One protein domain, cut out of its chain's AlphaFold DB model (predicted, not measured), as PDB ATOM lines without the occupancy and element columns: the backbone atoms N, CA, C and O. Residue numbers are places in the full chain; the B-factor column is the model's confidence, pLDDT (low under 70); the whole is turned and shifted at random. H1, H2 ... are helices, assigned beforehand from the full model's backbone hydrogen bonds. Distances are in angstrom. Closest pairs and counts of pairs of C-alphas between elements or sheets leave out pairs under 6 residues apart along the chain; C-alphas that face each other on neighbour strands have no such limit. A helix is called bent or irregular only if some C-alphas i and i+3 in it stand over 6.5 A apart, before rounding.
ATOM      1  N   ILE A 121     102.490 157.217 106.563       82.19
ATOM      2  CA  ILE A 121     101.921 156.377 105.503       82.19
ATOM      3  C   ILE A 121     102.968 156.084 104.428       82.19
ATOM      4  O   ILE A 121     103.176 154.923 104.089       82.19
ATOM      5  N   LEU A 122     103.660 157.113 103.929       81.19
ATOM      6  CA  LEU A 122     104.727 156.939 102.940       81.19
ATOM      7  C   LEU A 122     105.841 156.022 103.455       81.19
ATOM      8  O   LEU A 122     106.342 155.187 102.709       81.19
ATOM      9  N   PHE A 123     106.194 156.138 104.734       82.69
ATOM     10  CA  PHE A 123     107.211 155.305 105.362       82.69
ATOM     11  C   PHE A 123     106.782 153.833 105.462       82.69
ATOM     12  O   PHE A 123     107.551 152.943 105.114       82.69
ATOM     13  N   ILE A 124     105.535 153.561 105.863       82.06
ATOM     14  CA  ILE A 124     104.975 152.198 105.895       82.06
ATOM     15  C   ILE A 124     104.933 151.600 104.486       82.06
ATOM     16  O   ILE A 124     105.293 150.441 104.292       82.06
ATOM     17  N   PHE A 125     104.545 152.393 103.487       77.81
ATOM     18  CA  PHE A 125     104.548 151.946 102.098       77.81
ATOM     19  C   PHE A 125     105.949 151.688 101.558       77.81
ATOM     20  O   PHE A 125     106.127 150.728 100.821       77.81
ATOM     21  N   PHE A 126     106.945 152.490 101.931       79.31
ATOM     22  CA  PHE A 126     108.339 152.228 101.584       79.31
ATOM     23  C   PHE A 126     108.809 150.894 102.180       79.31
ATOM     24  O   PHE A 126     109.386 150.075 101.470       79.31
ATOM     25  N   LEU A 127     108.480 150.633 103.450       80.19
ATOM     26  CA  LEU A 127     108.790 149.366 104.116       80.19
ATOM     27  C   LEU A 127     108.110 148.169 103.444       80.19
ATOM     28  O   LEU A 127     108.757 147.148 103.270       80.19
ATOM     29  N   PHE A 128     106.845 148.273 103.033       73.56
ATOM     30  CA  PHE A 128     106.147 147.170 102.358       73.56
ATOM     31  C   PHE A 128     106.544 147.016 100.883       73.56
ATOM     32  O   PHE A 128     106.724 145.897 100.405       73.56
ATOM     33  N   GLY A 129     106.708 148.128 100.168       72.19
ATOM     34  CA  GLY A 129     107.043 148.160  98.745       72.19
ATOM     35  C   GLY A 129     108.467 147.689  98.452       72.19
ATOM     36  O   GLY A 129     108.679 147.006  97.455       72.19
ATOM     37  N   LEU A 130     109.429 147.994  99.330       68.00
ATOM     38  CA  LEU A 130     110.798 147.463  99.246       68.00
ATOM     39  C   LEU A 130     111.005 146.201 100.088       68.00
ATOM     40  O   LEU A 130     111.860 145.381  99.755       68.00
ATOM     41  N   GLY A 131     110.222 146.010 101.150       66.88
ATOM     42  CA  GLY A 131     110.311 144.847 102.035       66.88
ATOM     43  C   GLY A 131     109.935 143.539 101.353       66.88
ATOM     44  O   GLY A 131     110.586 142.529 101.581       66.88
ATOM     45  N   LEU A 132     108.928 143.543 100.477       63.22
ATOM     46  CA  LEU A 132     108.501 142.331  99.770       63.22
ATOM     47  C   LEU A 132     109.570 141.794  98.789       63.22
ATOM     48  O   LEU A 132     109.901 140.611  98.881       63.22
ATOM     49  N   PRO A 133     110.174 142.619  97.907       64.06
ATOM     50  CA  PRO A 133     111.287 142.177  97.064       64.06
ATOM     51  C   PRO A 133     112.508 141.716  97.868       64.06
ATOM     52  O   PRO A 133     113.145 140.725  97.518       64.06
ATOM     53  N   THR A 134     112.836 142.423  98.954       60.47
ATOM     54  CA  THR A 134     114.009 142.102  99.783       60.47
ATOM     55  C   THR A 134     113.823 140.820 100.591       60.47
ATOM     56  O   THR A 134     114.777 140.057 100.720       60.47
ATOM     57  N   LEU A 135     112.604 140.519 101.053       60.91
ATOM     58  CA  LEU A 135     112.270 139.241 101.692       60.91
ATOM     59  C   LEU A 135     112.408 138.061 100.735       60.91
ATOM     60  O   LEU A 135     112.949 137.047 101.150       60.91
ATOM     61  N   ASN A 136     111.977 138.194  99.476       61.25
ATOM     62  CA  ASN A 136     112.142 137.131  98.478       61.25
ATOM     63  C   ASN A 136     113.615 136.853  98.149       61.25
ATOM     64  O   ASN A 136     113.991 135.708  97.926       61.25
ATOM     65  N   ILE A 137     114.460 137.885  98.132       59.53
ATOM     66  CA  ILE A 137     115.907 137.723  97.932       59.53
ATOM     67  C   ILE A 137     116.542 137.043  99.154       59.53
ATOM     68  O   ILE A 137     117.371 136.149  99.001       59.53
ATOM     69  N   LEU A 138     116.132 137.432 100.365       61.22
ATOM     70  CA  LEU A 138     116.658 136.866 101.607       61.22
ATOM     71  C   LEU A 138     116.190 135.420 101.829       61.22
ATOM     72  O   LEU A 138     116.985 134.577 102.232       61.22
ATOM     73  N   SER A 139     114.927 135.117 101.520       59.91
ATOM     74  CA  SER A 139     114.385 133.761 101.583       59.91
ATOM     75  C   SER A 139     114.966 132.870 100.492       59.91
ATOM     76  O   SER A 139     115.250 131.717 100.775       59.91
ATOM     77  N   ALA A 140     115.239 133.379  99.285       59.69
ATOM     78  CA  ALA A 140     115.973 132.621  98.270       59.69
ATOM     79  C   ALA A 140     117.393 132.251  98.737       59.69
ATOM     80  O   ALA A 140     117.843 131.136  98.486       59.69
ATOM     81  N   LEU A 141     118.075 133.143  99.465       55.31
ATOM     82  CA  LEU A 141     119.367 132.849 100.096       55.31
ATOM     83  C   LEU A 141     119.254 131.801 101.217       55.31
ATOM     84  O   LEU A 141     120.116 130.931 101.316       55.31
ATOM     85  N   ASP A 142     118.190 131.845 102.022       57.41
ATOM     86  CA  ASP A 142     117.956 130.884 103.112       57.41
ATOM     87  C   ASP A 142     117.465 129.510 102.601       57.41
ATOM     88  O   ASP A 142     117.850 128.474 103.138       57.41
ATOM     89  N   ILE A 143     116.707 129.467 101.497       55.78
ATOM     90  CA  ILE A 143     116.287 128.235 100.798       55.78
ATOM     91  C   ILE A 143     117.497 127.493 100.215       55.78
ATOM     92  O   ILE A 143     117.529 126.263 100.234       55.78
ATOM     93  N   ILE A 144     118.517 128.218  99.741       52.38
ATOM     94  CA  ILE A 144     119.791 127.623  99.303       52.38
ATOM     95  C   ILE A 144     120.552 127.011 100.496       52.38
ATOM     96  O   ILE A 144     121.327 126.073 100.312       52.38
ATOM     97  N   GLN A 145     120.311 127.500 101.718       48.53
ATOM     98  CA  GLN A 145     121.022 127.067 102.921       48.53
ATOM     99  C   GLN A 145     120.293 125.973 103.719       48.53
ATOM    100  O   GLN A 145     120.954 125.142 104.339       48.53
ATOM    101  N   ASN A 146     118.960 125.920 103.696       53.16
ATOM    102  CA  ASN A 146     118.184 125.052 104.577       53.16
ATOM    103  C   ASN A 146     117.073 124.321 103.808       53.16
ATOM    104  O   ASN A 146     115.938 124.792 103.719       53.16
ATOM    105  N   GLY A 147     117.365 123.108 103.326       54.34
ATOM    106  CA  GLY A 147     116.396 122.151 102.760       54.34
ATOM    107  C   GLY A 147     115.363 121.608 103.767       54.34
ATOM    108  O   GLY A 147     115.039 120.427 103.753       54.34
ATOM    109  N   VAL A 148     114.869 122.447 104.682       50.53
ATOM    110  CA  VAL A 148     114.030 122.094 105.844       50.53
ATOM    111  C   VAL A 148     112.569 122.557 105.659       50.53
ATOM    112  O   VAL A 148     111.709 122.312 106.502       50.53
ATOM    113  N   TYR A 149     112.241 123.205 104.537       55.50
ATOM    114  CA  TYR A 149     110.948 123.873 104.335       55.50
ATOM    115  C   TYR A 149     109.783 122.970 103.888       55.50
ATOM    116  O   TYR A 149     108.681 123.470 103.681       55.50
ATOM    117  N   GLU A 150     109.967 121.654 103.760       56.94
ATOM    118  CA  GLU A 150     108.944 120.785 103.151       56.94
ATOM    119  C   GLU A 150     107.738 120.469 104.065       56.94
ATOM    120  O   GLU A 150     106.660 120.136 103.569       56.94
ATOM    121  N   ASN A 151     107.849 120.638 105.393       56.06
ATOM    122  CA  ASN A 151     106.831 120.162 106.353       56.06
ATOM    123  C   ASN A 151     106.077 121.244 107.150       56.06
ATOM    124  O   ASN A 151     105.345 120.929 108.090       56.06
ATOM    125  N   THR A 152     106.202 122.520 106.793       70.94
ATOM    126  CA  THR A 152     105.511 123.603 107.515       70.94
ATOM    127  C   THR A 152     104.119 123.897 106.945       70.94
ATOM    128  O   THR A 152     103.855 123.737 105.756       70.94
ATOM    129  N   LEU A 153     103.204 124.387 107.792       69.69
ATOM    130  CA  LEU A 153     101.883 124.884 107.366       69.69
ATOM    131  C   LEU A 153     101.984 125.911 106.228       69.69
ATOM    132  O   LEU A 153     101.138 125.928 105.338       69.69
ATOM    133  N   MET A 154     103.050 126.712 106.228       61.81
ATOM    134  CA  MET A 154     103.346 127.672 105.168       61.81
ATOM    135  C   MET A 154     103.550 127.002 103.807       61.81
ATOM    136  O   MET A 154     103.042 127.510 102.815       61.81
ATOM    137  N   HIS A 155     104.205 125.841 103.753       73.38
ATOM    138  CA  HIS A 155     104.398 125.086 102.514       73.38
ATOM    139  C   HIS A 155     103.066 124.572 101.940       73.38
ATOM    140  O   HIS A 155     102.806 124.709 100.748       73.38
ATOM    141  N   LYS A 156     102.160 124.074 102.795       76.56
ATOM    142  CA  LYS A 156     100.815 123.642 102.362       76.56
ATOM    143  C   LYS A 156      99.967 124.803 101.838       76.56
ATOM    144  O   LYS A 156      99.291 124.655 100.823       76.56
ATOM    145  N   ILE A 157     100.010 125.951 102.518       73.50
ATOM    146  CA  ILE A 157      99.324 127.174 102.079       73.50
ATOM    147  C   ILE A 157      99.911 127.656 100.748       73.50
ATOM    148  O   ILE A 157      99.159 128.012  99.846       73.50
ATOM    149  N   TRP A 158     101.235 127.604 100.597       74.62
ATOM    150  CA  TRP A 158     101.913 127.981  99.363       74.62
ATOM    151  C   TRP A 158     101.519 127.087  98.181       74.62
ATOM    152  O   TRP A 158     101.117 127.616  97.150       74.62
ATOM    153  N   ILE A 159     101.528 125.757  98.341       76.62
ATOM    154  CA  ILE A 159     101.080 124.811  97.301       76.62
ATOM    155  C   ILE A 159      99.622 125.069  96.905       76.62
ATOM    156  O   ILE A 159      99.284 125.032  95.723       76.62
ATOM    157  N   PHE A 160      98.749 125.344  97.878       78.19
ATOM    158  CA  PHE A 160      97.345 125.647  97.605       78.19
ATOM    159  C   PHE A 160      97.191 126.936  96.785       78.19
ATOM    160  O   PHE A 160      96.493 126.948  95.772       78.19
ATOM    161  N   ILE A 161      97.892 128.003  97.181       73.25
ATOM    162  CA  ILE A 161      97.915 129.277  96.453       73.25
ATOM    163  C   ILE A 161      98.480 129.080  95.042       73.25
ATOM    164  O   ILE A 161      97.914 129.582  94.074       73.25
ATOM    165  N   GLU A 162      99.558 128.311  94.911       71.69
ATOM    166  CA  GLU A 162     100.196 127.986  93.639       71.69
ATOM    167  C   GLU A 162      99.267 127.202  92.698       71.69
ATOM    168  O   GLU A 162      99.178 127.522  91.512       71.69
ATOM    169  N   GLY A 163      98.503 126.242  93.224       74.88
ATOM    170  CA  GLY A 163      97.474 125.523  92.469       74.88
ATOM    171  C   GLY A 163      96.352 126.440  91.970       74.88
ATOM    172  O   GLY A 163      95.945 126.342  90.810       74.88
ATOM    173  N   CYS A 164      95.894 127.380  92.803       69.81
ATOM    174  CA  CYS A 164      94.909 128.386  92.396       69.81
ATOM    175  C   CYS A 164      95.450 129.333  91.315       69.81
ATOM    176  O   CYS A 164      94.732 129.657  90.371       69.81
ATOM    177  N   ILE A 165      96.713 129.749  91.430       65.75
ATOM    178  CA  ILE A 165      97.403 130.602  90.453       65.75
ATOM    179  C   ILE A 165      97.495 129.905  89.091       65.75
ATOM    180  O   ILE A 165      97.118 130.489  88.072       65.75
ATOM    181  N   ASN A 166      97.917 128.639  89.075       66.44
ATOM    182  CA  ASN A 166      98.059 127.863  87.844       66.44
ATOM    183  C   ASN A 166      96.703 127.607  87.156       66.44
ATOM    184  O   ASN A 166      96.635 127.603  85.928       66.44
ATOM    185  N   GLY A 167      95.613 127.466  87.921       67.81
ATOM    186  CA  GLY A 167      94.252 127.297  87.388       67.81
ATOM    187  C   GLY A 167      93.696 128.516  86.640       67.81
ATOM    188  O   GLY A 167      92.776 128.375  85.840       67.81
ATOM    189  N   ILE A 168      94.267 129.705  86.859       68.31
ATOM    190  CA  ILE A 168      93.883 130.949  86.172       68.31
ATOM    191  C   ILE A 168      94.641 131.099  84.832       68.31
ATOM    192  O   ILE A 168      94.308 131.963  84.023       68.31
ATOM    193  N   GLY A 169      95.635 130.243  84.547       64.06
ATOM    194  CA  GLY A 169      96.406 130.278  83.295       64.06
ATOM    195  C   GLY A 169      97.359 131.476  83.178       64.06
ATOM    196  O   GLY A 169      97.853 131.773  82.092       64.06
ATOM    197  N   LEU A 170      97.618 132.175  84.286       59.34
ATOM    198  CA  LEU A 170      98.560 133.287  84.362       59.34
ATOM    199  C   LEU A 170      99.881 132.804  84.971       59.34
ATOM    200  O   LEU A 170      99.887 132.201  86.042       59.34
ATOM    201  N   ASN A 171     101.008 133.122  84.325       65.50
ATOM    202  CA  ASN A 171     102.331 132.910  84.921       65.50
ATOM    203  C   ASN A 171     102.407 133.607  86.289       65.50
ATOM    204  O   ASN A 171     101.923 134.733  86.435       65.50
ATOM    205  N   LYS A 172     103.050 132.962  87.272       64.50
ATOM    206  CA  LYS A 172     103.232 133.494  88.640       64.50
ATOM    207  C   LYS A 172     103.737 134.938  88.638       64.50
ATOM    208  O   LYS A 172     103.217 135.779  89.370       64.50
ATOM    209  N   ASP A 173     104.678 135.227  87.745       65.81
ATOM    210  CA  ASP A 173     105.266 136.554  87.579       65.81
ATOM    211  C   ASP A 173     104.230 137.584  87.120       65.81
ATOM    212  O   ASP A 173     104.189 138.694  87.641       65.81
ATOM    213  N   ASN A 174     103.322 137.205  86.218       70.50
ATOM    214  CA  ASN A 174     102.283 138.095  85.702       70.50
ATOM    215  C   ASN A 174     101.239 138.434  86.775       70.50
ATOM    216  O   ASN A 174     100.799 139.579  86.850       70.50
ATOM    217  N   ILE A 175     100.859 137.484  87.634       72.56
ATOM    218  CA  ILE A 175      99.905 137.745  88.728       72.56
ATOM    219  C   ILE A 175     100.514 138.697  89.757       72.56
ATOM    220  O   ILE A 175      99.858 139.645  90.205       72.56
ATOM    221  N   TYR A 176     101.777 138.472  90.116       72.19
ATOM    222  CA  TYR A 176     102.488 139.361  91.026       72.19
ATOM    223  C   TYR A 176     102.616 140.769  90.433       72.19
ATOM    224  O   TYR A 176     102.302 141.754  91.096       72.19
ATOM    225  N   LEU A 177     102.981 140.876  89.155       72.94
ATOM    226  CA  LEU A 177     103.151 142.160  88.476       72.94
ATOM    227  C   LEU A 177     101.820 142.924  88.362       72.94
ATOM    228  O   LEU A 177     101.768 144.123  88.643       72.94
ATOM    229  N   VAL A 178     100.721 142.238  88.034       76.56
ATOM    230  CA  VAL A 178      99.379 142.845  87.961       76.56
ATOM    231  C   VAL A 178      98.897 143.304  89.339       76.56
ATOM    232  O   VAL A 178      98.440 144.439  89.480       76.56
ATOM    233  N   SER A 179      99.029 142.466  90.369       76.44
ATOM    234  CA  SER A 179      98.624 142.830  91.737       76.44
ATOM    235  C   SER A 179      99.467 143.976  92.306       76.44
ATOM    236  O   SER A 179      98.921 144.899  92.917       76.44
ATOM    237  N   PHE A 180     100.771 143.985  92.028       77.00
ATOM    238  CA  PHE A 180     101.670 145.076  92.390       77.00
ATOM    239  C   PHE A 180     101.321 146.382  91.664       77.00
ATOM    240  O   PHE A 180     101.289 147.446  92.281       77.00
ATOM    241  N   SER A 181     100.981 146.311  90.375       79.50
ATOM    242  CA  SER A 181     100.531 147.471  89.598       79.50
ATOM    243  C   SER A 181      99.244 148.078  90.172       79.50
ATOM    244  O   SER A 181      99.177 149.284  90.417       79.50
ATOM    245  N   ILE A 182      98.247 147.247  90.497       86.12
ATOM    246  CA  ILE A 182      97.002 147.695  91.145       86.12
ATOM    247  C   ILE A 182      97.305 148.358  92.498       86.12
ATOM    248  O   ILE A 182      96.774 149.428  92.806       86.12
ATOM    249  N   PHE A 183      98.193 147.760  93.293       83.44
ATOM    250  CA  PHE A 183      98.622 148.318  94.574       83.44
ATOM    251  C   PHE A 183      99.296 149.692  94.425       83.44
ATOM    252  O   PHE A 183      98.988 150.610  95.191       83.44
ATOM    253  N   LEU A 184     100.152 149.876  93.413       84.44
ATOM    254  CA  LEU A 184     100.772 151.170  93.102       84.44
ATOM    255  C   LEU A 184      99.743 152.241  92.717       84.44
ATOM    256  O   LEU A 184      99.891 153.403  93.098       84.44
ATOM    257  N   VAL A 185      98.677 151.869  92.006       88.94
ATOM    258  CA  VAL A 185      97.586 152.803  91.681       88.94
ATOM    259  C   VAL A 185      96.859 153.248  92.953       88.94
ATOM    260  O   VAL A 185      96.649 154.448  93.153       88.94
ATOM    261  N   PHE A 186      96.530 152.321  93.859       87.06
ATOM    262  CA  PHE A 186      95.933 152.669  95.154       87.06
ATOM    263  C   PHE A 186      96.843 153.571  95.990       87.06
ATOM    264  O   PHE A 186      96.372 154.552  96.573       87.06
ATOM    265  N   LEU A 187      98.145 153.283  96.007       83.94
ATOM    266  CA  LEU A 187      99.144 154.127  96.652       83.94
ATOM    267  C   LEU A 187      99.088 155.558  96.104       83.94
ATOM    268  O   LEU A 187      98.993 156.508  96.883       83.94
ATOM    269  N   ALA A 188      99.110 155.719  94.780       86.44
ATOM    270  CA  ALA A 188      99.067 157.030  94.143       86.44
ATOM    271  C   ALA A 188      97.811 157.819  94.550       86.44
ATOM    272  O   ALA A 188      97.909 158.996  94.907       86.44
ATOM    273  N   ILE A 189      96.646 157.164  94.596       89.62
ATOM    274  CA  ILE A 189      95.388 157.780  95.051       89.62
ATOM    275  C   ILE A 189      95.510 158.273  96.500       89.62
ATOM    276  O   ILE A 189      95.165 159.422  96.796       89.62
ATOM    277  N   VAL A 190      96.035 157.444  97.407       87.06
ATOM    278  CA  VAL A 190      96.232 157.821  98.818       87.06
ATOM    279  C   VAL A 190      97.187 159.010  98.938       87.06
ATOM    280  O   VAL A 190      96.896 159.955  99.677       87.06
ATOM    281  N   VAL A 191      98.289 159.008  98.184       85.62
ATOM    282  CA  VAL A 191      99.258 160.113  98.166       85.62
ATOM    283  C   VAL A 191      98.601 161.409  97.698       85.62
ATOM    284  O   VAL A 191      98.769 162.435  98.356       85.62
ATOM    285  N   ILE A 192      97.796 161.374  96.633       87.94
ATOM    286  CA  ILE A 192      97.063 162.549  96.136       87.94
ATOM    287  C   ILE A 192      96.102 163.089  97.209       87.94
ATOM    288  O   ILE A 192      96.071 164.297  97.472       87.94
ATOM    289  N   ILE A 193      95.346 162.219  97.885       86.50
ATOM    290  CA  ILE A 193      94.419 162.622  98.958       86.50
ATOM    291  C   ILE A 193      95.177 163.263 100.127       86.50
ATOM    292  O   ILE A 193      94.773 164.302 100.653       86.50
ATOM    293  N   VAL A 194      96.290 162.668 100.547       84.56
ATOM    294  CA  VAL A 194      97.121 163.209 101.628       84.56
ATOM    295  C   VAL A 194      97.709 164.560 101.220       84.56
ATOM    296  O   VAL A 194      97.625 165.520 101.990       84.56
ATOM    297  N   PHE A 195      98.247 164.662 100.006       82.88
ATOM    298  CA  PHE A 195      98.879 165.871  99.488       82.88
ATOM    299  C   PHE A 195      97.893 167.038  99.386       82.88
ATOM    300  O   PHE A 195      98.151 168.126  99.904       82.88
ATOM    301  N   THR A 196      96.709 166.803  98.819       84.12
ATOM    302  CA  THR A 196      95.639 167.815  98.756       84.12
ATOM    303  C   THR A 196      95.199 168.268 100.152       84.12
ATOM    304  O   THR A 196      95.001 169.463 100.402       84.12
ATOM    305  N   LYS A 197      95.121 167.344 101.115       82.94
ATOM    306  CA  LYS A 197      94.792 167.653 102.514       82.94
ATOM    307  C   LYS A 197      95.896 168.449 103.222       82.94
ATOM    308  O   LYS A 197      95.594 169.261 104.102       82.94
ATOM    309  N   ILE A 198      97.156 168.231 102.851       82.38
ATOM    310  CA  ILE A 198      98.312 169.001 103.323       82.38
ATOM    311  C   ILE A 198      98.261 170.430 102.770       82.38
ATOM    312  O   ILE A 198      98.326 171.377 103.558       82.38
ATOM    313  N   LEU A 199      98.061 170.595 101.458       81.00
ATOM    314  CA  LEU A 199      97.955 171.909 100.812       81.00
ATOM    315  C   LEU A 199      96.837 172.755 101.426       81.00
ATOM    316  O   LEU A 199      97.074 173.891 101.838       81.00
ATOM    317  N   ARG A 200      95.644 172.175 101.602       83.12
ATOM    318  CA  ARG A 200      94.505 172.864 102.231       83.12
ATOM    319  C   ARG A 200      94.792 173.293 103.673       83.12
ATOM    320  O   ARG A 200      94.325 174.339 104.123       83.12
ATOM    321  N   ASN A 201      95.532 172.485 104.432       80.62
ATOM    322  CA  ASN A 201      95.945 172.863 105.784       80.62
ATOM    323  C   ASN A 201      96.976 173.997 105.767       80.62
ATOM    324  O   ASN A 201      96.918 174.866 106.635       80.62
ATOM    325  N   ASN A 202      97.885 174.000 104.791       81.56
ATOM    326  CA  ASN A 202      98.882 175.052 104.631       81.56
ATOM    327  C   ASN A 202      98.238 176.393 104.244       81.56
ATOM    328  O   ASN A 202      98.585 177.431 104.796       81.56
ATOM    329  N   GLU A 203      97.231 176.371 103.372       83.69
ATOM    330  CA  GLU A 203      96.447 177.561 103.026       83.69
ATOM    331  C   GLU A 203      95.731 178.144 104.257       83.69
ATOM    332  O   GLU A 203      95.835 179.337 104.547       83.69
ATOM    333  N   LYS A 204      95.068 177.288 105.052       80.75
ATOM    334  CA  LYS A 204      94.444 177.700 106.323       80.75
ATOM    335  C   LYS A 204      95.461 178.280 107.306       80.75
ATOM    336  O   LYS A 204      95.155 179.256 107.994       80.75
TER     337      LYS A 204
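Overview. This is residues 121 to 204 of the 213 residues of an uncharacterized protein of Plasmodium malariae (UniProt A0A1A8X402). Two long helices, H1 and H3, run opposite ways as the two arms of an open, narrow frame, near each other around the first residues of H1 and spread apart toward the other end, where the shorter H2 runs crosswise between them. The frame has an empty middle and few contacts, and residues 195 to 204 of H3 stick out beyond it. The printed part has 84 residues with three named helices, in the order H1, H2, H3, and no named strand; the class is all helix. It is extended, with a radius of gyration of the C-alphas of 18.5 A, and spans 59 by 31 by 19 A.

Arrangement. H1, residues 121 to 145, and H3, residues 172 to 204, are close but not clearly touching; their closest C-alphas, those of Leu 122 and Val 191, are 7.9 A apart. They run opposite ways at a shallow tilt of 25 degrees. H1 is apart from H2, residues 153 to 167. H2 and H3 only just touch, with 3 pairs of C-alphas within 8 A, and only at the corner by their link; the closest are those of Ile 165 and Lys 172, 6.8 A apart. Their lines are about perpendicular, at 80 degrees. Every O i to N i+4 pair is within hydrogen-bond range in H2 and H3, and 20 of 21 are in H1.

Along the chain. H1 begins at C-alpha 121 (101.921, 156.377, 105.503) and is 35.1 A long, with a kink of 34 degrees near residue 133. It is neither bent nor irregular, but only just: C-alphas 129 and 132 are 6.1 A apart. H2 is 21.5 A long. H3, 48.4 A long, ends at C-alpha 204 (94.444, 177.700, 106.323).

Size, cuts and confidence. The C-alphas farthest apart, those of Gly 147 and Lys 204, are 59.8 A apart. The printed part has no cut; the link from H1 to H2 is short and that from H2 to H3 tight. The mean pLDDT of the printed part is 72.2, with residues 130 to 151, 153 to 154 and 164 to 173 under 70.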